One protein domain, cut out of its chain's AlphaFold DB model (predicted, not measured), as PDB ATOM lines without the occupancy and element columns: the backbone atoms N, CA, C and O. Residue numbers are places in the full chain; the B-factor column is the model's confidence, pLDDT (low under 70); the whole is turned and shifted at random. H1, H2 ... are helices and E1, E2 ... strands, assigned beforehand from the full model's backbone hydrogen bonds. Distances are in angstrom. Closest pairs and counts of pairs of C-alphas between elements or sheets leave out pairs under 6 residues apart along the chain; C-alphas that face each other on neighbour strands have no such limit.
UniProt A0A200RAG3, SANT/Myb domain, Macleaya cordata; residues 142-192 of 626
ATOM      1  N   THR A 142     154.078 127.709  71.557       57.53
ATOM      2  CA  THR A 142     153.651 126.371  71.122       57.53
ATOM      3  C   THR A 142     153.187 125.458  72.265       57.53
ATOM      4  O   THR A 142     152.491 124.473  72.001       57.53
ATOM      5  N   LEU A 143     153.529 125.758  73.527       60.81
ATOM      6  CA  LEU A 143     153.024 125.032  74.703       60.81
ATOM      7  C   LEU A 143     151.547 125.336  75.009       60.81
ATOM      8  O   LEU A 143     150.867 124.529  75.650       60.81
ATOM      9  N   ARG A 144     151.027 126.483  74.556       68.38
ATOM     10  CA  ARG A 144     149.655 126.913  74.842       68.38
ATOM     11  C   ARG A 144     148.656 126.028  74.091       68.38
ATOM     12  O   ARG A 144     148.644 126.002  72.868       68.38
ATOM     13  N   GLY A 145     147.784 125.342  74.832       75.75
ATOM     14  CA  GLY A 145     146.785 124.429  74.259       75.75
ATOM     15  C   GLY A 145     147.178 122.947  74.263       75.75
ATOM     16  O   GLY A 145     146.431 122.134  73.726       75.75
ATOM     17  N   ARG A 146     148.292 122.565  74.904       88.94
ATOM     18  CA  ARG A 146     148.577 121.157  75.240       88.94
ATOM     19  C   ARG A 146     147.964 120.781  76.590       88.94
ATOM     20  O   ARG A 146     147.875 121.599  77.507       88.94
ATOM     21  N   CYS A 147     147.538 119.532  76.724       92.25
ATOM     22  CA  CYS A 147     147.008 118.968  77.956       92.25
ATOM     23  C   CYS A 147     148.143 118.622  78.931       92.25
ATOM     24  O   CYS A 147     148.929 117.715  78.671       92.25
ATOM     25  N   ILE A 148     148.171 119.239  80.114       89.56
ATOM     26  CA  ILE A 148     149.205 119.022  81.149       89.56
ATOM     27  C   ILE A 148     149.344 117.562  81.645       89.56
ATOM     28  O   ILE A 148     150.310 117.234  82.329       89.56
ATOM     29  N   LYS A 149     148.389 116.672  81.334       89.44
ATOM     30  CA  LYS A 149     148.384 115.265  81.784       89.44
ATOM     31  C   LYS A 149     148.942 114.271  80.757       89.44
ATOM     32  O   LYS A 149     149.554 113.293  81.168       89.44
ATOM     33  N   CYS A 150     148.704 114.490  79.464       92.31
ATOM     34  CA  CYS A 150     149.167 113.613  78.376       92.31
ATOM     35  C   CYS A 150     150.138 114.304  77.401       92.31
ATOM     36  O   CYS A 150     150.687 113.650  76.528       92.31
ATOM     37  N   ASN A 151     150.379 115.611  77.561       87.31
ATOM     38  CA  ASN A 151     151.191 116.480  76.696       87.31
ATOM     39  C   ASN A 151     150.680 116.649  75.244       87.31
ATOM     40  O   ASN A 151     151.238 117.426  74.474       87.31
ATOM     41  N   GLU A 152     149.588 115.978  74.882       86.75
ATOM     42  CA  GLU A 152     148.903 116.092  73.590       86.75
ATOM     43  C   GLU A 152     148.088 117.392  73.497       86.75
ATOM     44  O   GLU A 152     147.535 117.865  74.493       86.75
ATOM     45  N   GLY A 153     147.984 117.958  72.294       83.81
ATOM     46  CA  GLY A 153     146.996 118.992  71.959       83.81
ATOM     47  C   GLY A 153     145.759 118.395  71.280       83.81
ATOM     48  O   GLY A 153     145.771 117.233  70.882       83.81
ATOM     49  N   GLY A 154     144.707 119.199  71.116       82.12
ATOM     50  CA  GLY A 154     143.498 118.812  70.382       82.12
ATOM     51  C   GLY A 154     142.278 119.659  70.750       82.12
ATOM     52  O   GLY A 154     142.289 120.387  71.743       82.12
ATOM     53  N   ASP A 155     141.199 119.525  69.978       76.75
ATOM     54  CA  ASP A 155     139.999 120.383  70.063       76.75
ATOM     55  C   ASP A 155     139.223 120.270  71.391       76.75
ATOM     56  O   ASP A 155     138.319 121.056  71.668       76.75
ATOM     57  N   GLN A 156     139.570 119.292  72.233       84.19
ATOM     58  CA  GLN A 156     138.955 119.054  73.543       84.19
ATOM     59  C   GLN A 156     139.828 119.528  74.723       84.19
ATOM     60  O   GLN A 156     139.501 119.236  75.879       84.19
ATOM     61  N   VAL A 157     140.955 120.212  74.474       91.75
ATOM     62  CA  VAL A 157     141.796 120.790  75.538       91.75
ATOM     63  C   VAL A 157     141.152 122.069  76.073       91.75
ATOM     64  O   VAL A 157     141.122 123.102  75.410       91.75
ATOM     65  N   LEU A 158     140.698 122.032  77.326       92.25
ATOM     66  CA  LEU A 158     140.211 123.212  78.032       92.25
ATOM     67  C   LEU A 158     141.402 124.062  78.483       92.25
ATOM     68  O   LEU A 158     142.179 123.648  79.347       92.25
ATOM     69  N   ILE A 159     141.550 125.246  77.890       92.31
ATOM     70  CA  ILE A 159     142.594 126.219  78.231       92.31
ATOM     71  C   ILE A 159     142.113 127.084  79.402       92.31
ATOM     72  O   ILE A 159     140.977 127.548  79.414       92.31
ATOM     73  N   CYS A 160     142.973 127.300  80.397       94.38
ATOM     74  CA  CYS A 160     142.671 128.160  81.537       94.38
ATOM     75  C   CYS A 160     142.546 129.644  81.130       94.38
ATOM     76  O   CYS A 160     143.508 130.229  80.639       94.38
ATOM     77  N   SER A 161     141.421 130.290  81.450       93.75
ATOM     78  CA  SER A 161     141.210 131.743  81.301       93.75
ATOM     79  C   SER A 161     141.874 132.583  82.411       93.75
ATOM     80  O   SER A 161     141.514 133.740  82.633       93.75
ATOM     81  N   GLY A 162     142.808 132.012  83.178       91.31
ATOM     82  CA  GLY A 162     143.583 132.737  84.187       91.31
ATOM     83  C   GLY A 162     144.652 133.617  83.538       91.31
ATOM     84  O   GLY A 162     145.342 133.161  82.630       91.31
ATOM     85  N   ASN A 163     144.827 134.853  84.016       89.31
ATOM     86  CA  ASN A 163     145.853 135.750  83.476       89.31
ATOM     87  C   ASN A 163     147.251 135.100  83.551       89.31
ATOM     88  O   ASN A 163     147.618 134.541  84.587       89.31
ATOM     89  N   GLY A 164     147.994 135.125  82.440       87.56
ATOM     90  CA  GLY A 164     149.290 134.452  82.283       87.56
ATOM     91  C   GLY A 164     149.270 132.914  82.362       87.56
ATOM     92  O   GLY A 164     150.331 132.296  82.361       87.56
ATOM     93  N   CYS A 165     148.109 132.254  82.456       91.44
ATOM     94  CA  CYS A 165     148.051 130.810  82.679       91.44
ATOM     95  C   CYS A 165     148.082 130.013  81.366       91.44
ATOM     96  O   CYS A 165     147.129 130.027  80.591       91.44
ATOM     97  N   LEU A 166     149.151 129.241  81.152       89.25
ATOM     98  CA  LEU A 166     149.310 128.370  79.978       89.25
ATOM     99  C   LEU A 166     148.688 126.967  80.142       89.25
ATOM    100  O   LEU A 166     148.777 126.147  79.232       89.25
ATOM    101  N   ILE A 167     148.061 126.667  81.288       90.88
ATOM    102  CA  ILE A 167     147.565 125.317  81.606       90.88
ATOM    103  C   ILE A 167     146.348 124.967  80.739       90.88
ATOM    104  O   ILE A 167     145.250 125.482  80.961       90.88
ATOM    105  N   GLY A 168     146.542 124.035  79.804       92.12
ATOM    106  CA  GLY A 168     145.479 123.282  79.141       92.12
ATOM    107  C   GLY A 168     145.248 121.916  79.796       92.12
ATOM    108  O   GLY A 168     146.175 121.311  80.341       92.12
ATOM    109  N   ILE A 169     144.018 121.394  79.748       91.69
ATOM    110  CA  ILE A 169     143.710 120.005  80.130       91.69
ATOM    111  C   ILE A 169     142.472 119.467  79.394       91.69
ATOM    112  O   ILE A 169     141.452 120.143  79.320       91.69
ATOM    113  N   HIS A 170     142.528 118.239  78.867       92.44
ATOM    114  CA  HIS A 170     141.341 117.594  78.289       92.44
ATOM    115  C   HIS A 170     140.255 117.340  79.350       92.44
ATOM    116  O   HIS A 170     140.562 116.959  80.484       92.44
ATOM    117  N   THR A 171     138.981 117.407  78.955       89.56
ATOM    118  CA  THR A 171     137.834 117.016  79.804       89.56
ATOM    119  C   THR A 171     137.961 115.584  80.346       89.56
ATOM    120  O   THR A 171     137.685 115.351  81.518       89.56
ATOM    121  N   CYS A 172     138.458 114.635  79.541       87.06
ATOM    122  CA  CYS A 172     138.744 113.253  79.962       87.06
ATOM    123  C   CYS A 172     140.023 113.111  80.816       87.06
ATOM    124  O   CYS A 172     140.256 112.088  81.466       87.06
ATOM    125  N   CYS A 173     140.886 114.128  80.812       90.62
ATOM    126  CA  CYS A 173     142.114 114.139  81.593       90.62
ATOM    127  C   CYS A 173     141.871 114.624  83.027       90.62
ATOM    128  O   CYS A 173     142.488 114.084  83.954       90.62
ATOM    129  N   LEU A 174     140.936 115.558  83.223       85.75
ATOM    130  CA  LEU A 174     140.372 115.876  84.532       85.75
ATOM    131  C   LEU A 174     139.748 114.624  85.181       85.75
ATOM    132  O   LEU A 174     139.143 113.792  84.516       85.75
ATOM    133  N   ARG A 175     139.890 114.489  86.507       81.19
ATOM    134  CA  ARG A 175     139.250 113.411  87.298       81.19
ATOM    135  C   ARG A 175     137.840 113.761  87.797       81.19
ATOM    136  O   ARG A 175     137.203 112.931  88.434       81.19
ATOM    137  N   CYS A 176     137.376 114.971  87.506       77.88
ATOM    138  CA  CYS A 176     136.049 115.493  87.821       77.88
ATOM    139  C   CYS A 176     135.546 116.289  86.605       77.88
ATOM    140  O   CYS A 176     136.384 116.813  85.867       77.88
ATOM    141  N   PRO A 177     134.226 116.460  86.412       84.88
ATOM    142  CA  PRO A 177     133.712 117.389  85.412       84.88
ATOM    143  C   PRO A 177     134.294 118.805  85.606       84.88
ATOM    144  O   PRO A 177     134.375 119.269  86.748       84.88
ATOM    145  N   PRO A 178     134.705 119.498  84.528       88.44
ATOM    146  CA  PRO A 178     135.172 120.879  84.600       88.44
ATOM    147  C   PRO A 178     134.063 121.811  85.095       88.44
ATOM    148  O   PRO A 178     132.929 121.762  84.619       88.44
ATOM    149  N   THR A 179     134.406 122.697  86.026       88.00
ATOM    150  CA  THR A 179     133.560 123.827  86.419       88.00
ATOM    151  C   THR A 179     133.931 125.051  85.595       88.00
ATOM    152  O   THR A 179     135.098 125.450  85.576       88.00
ATOM    153  N   PHE A 180     132.932 125.663  84.968       92.50
ATOM    154  CA  PHE A 180     133.050 126.943  84.275       92.50
ATOM    155  C   PHE A 180     132.430 128.051  85.136       92.50
ATOM    156  O   PHE A 180     131.566 127.763  85.968       92.50
ATOM    157  N   ASP A 181     132.862 129.300  84.957       90.56
ATOM    158  CA  ASP A 181     132.146 130.445  85.534       90.56
ATOM    159  C   ASP A 181     130.869 130.784  84.738       90.56
ATOM    160  O   ASP A 181     130.580 130.177  83.707       90.56
ATOM    161  N   ASP A 182     130.086 131.757  85.215       90.12
ATOM    162  CA  ASP A 182     128.820 132.156  84.579       90.12
ATOM    163  C   ASP A 182     128.987 132.834  83.199       90.12
ATOM    164  O   ASP A 182     127.992 133.129  82.538       90.12
ATOM    165  N   VAL A 183     130.227 133.048  82.742       91.25
ATOM    166  CA  VAL A 183     130.578 133.526  81.392       91.25
ATOM    167  C   VAL A 183     131.038 132.360  80.492       91.25
ATOM    168  O   VAL A 183     131.179 132.525  79.283       91.25
ATOM    169  N   GLY A 184     131.230 131.159  81.051       91.19
ATOM    170  CA  GLY A 184     131.708 129.973  80.339       91.19
ATOM    171  C   GLY A 184     133.230 129.793  80.359       91.19
ATOM    172  O   GLY A 184     133.748 128.938  79.645       91.19
ATOM    173  N   ASN A 185     133.970 130.558  81.171       92.56
ATOM    174  CA  ASN A 185     135.423 130.417  81.273       92.56
ATOM    175  C   ASN A 185     135.818 129.191  82.098       92.56
ATOM    176  O   ASN A 185     135.337 129.006  83.219       92.56
ATOM    177  N   PHE A 186     136.768 128.402  81.595       93.88
ATOM    178  CA  PHE A 186     137.424 127.362  82.383       93.88
ATOM    179  C   PHE A 186     138.579 127.950  83.201       93.88
ATOM    180  O   PHE A 186     139.404 128.703  82.686       93.88
ATOM    181  N   TYR A 187     138.698 127.536  84.463       93.44
ATOM    182  CA  TYR A 187     139.869 127.821  85.289       93.44
ATOM    183  C   TYR A 187     140.478 126.522  85.799       93.44
ATOM    184  O   TYR A 187     139.800 125.697  86.411       93.44
ATOM    185  N   CYS A 188     141.789 126.361  85.604       92.25
ATOM    186  CA  CYS A 188     142.520 125.251  86.201       92.25
ATOM    187  C   CYS A 188     142.442 125.324  87.745       92.25
ATOM    188  O   CYS A 188     142.258 126.417  88.295       92.25
ATOM    189  N   PRO A 189     142.637 124.208  88.477       89.50
ATOM    190  CA  PRO A 189     142.483 124.186  89.935       89.50
ATOM    191  C   PRO A 189     143.315 125.242  90.682       89.50
ATOM    192  O   PRO A 189     142.863 125.776  91.691       89.50
ATOM    193  N   LEU A 190     144.499 125.598  90.165       90.31
ATOM    194  CA  LEU A 190     145.356 126.636  90.745       90.31
ATOM    195  C   LEU A 190     144.780 128.049  90.555       90.31
ATOM    196  O   LEU A 190     144.789 128.840  91.496       90.31
ATOM    197  N   CYS A 191     144.260 128.376  89.370       93.81
ATOM    198  CA  CYS A 191     143.645 129.681  89.105       93.81
ATOM    199  C   CYS A 191     142.269 129.817  89.767       93.81
ATOM    200  O   CYS A 191     141.965 130.884  90.291       93.81
ATOM    201  N   SER A 192     141.483 128.737  89.814       93.12
ATOM    202  CA  SER A 192     140.230 128.673  90.573       93.12
ATOM    203  C   SER A 192     140.476 128.919  92.068       93.12
ATOM    204  O   SER A 192     139.833 129.784  92.661       93.12
TER     205      SER A 192
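This is residues 142 to 192 of the 626 residues of the protein "SANT/Myb domain" of Macleaya cordata (UniProt A0A200RAG3). There is little regular structure here: loops spread out from one small hairpin of two short strands, E1 and E2, and a short helix, H1, ends the printed part away from E1. The 51 printed residues hold E1, E2 and H1 in that order; the class is mixed, with 10 residues in named elements. The whole is compact, with a radius of gyration of the C-alphas of 10.1 A and spans of 28 by 24 by 19 A.

Look at E1, residues 157 to 159, and E2, residues 168 to 170: this hairpin is antiparallel at 147 degrees, with N 158 and O 169 within hydrogen-bond range at 2.8 A. H1, residues 189 to 192, is apart from E1; it is too short for an O i to N i+4 pair, and its one O i to N i+3 pair is out of range.

Find C-alpha 157 at (141.796, 120.790, 75.538); E1 runs 6.1 A from there. E2 spans 7.1 A. H1 spans 5.1 A, to C-alpha 192 at (140.230, 128.673, 90.573).

The C-alphas of Thr 142 and Asp 182 are farthest apart, at 28.8 A. The printed part has no cut; the link from E2 to H1, 18 residues, is long. Residues 142 to 144 have pLDDT under 70.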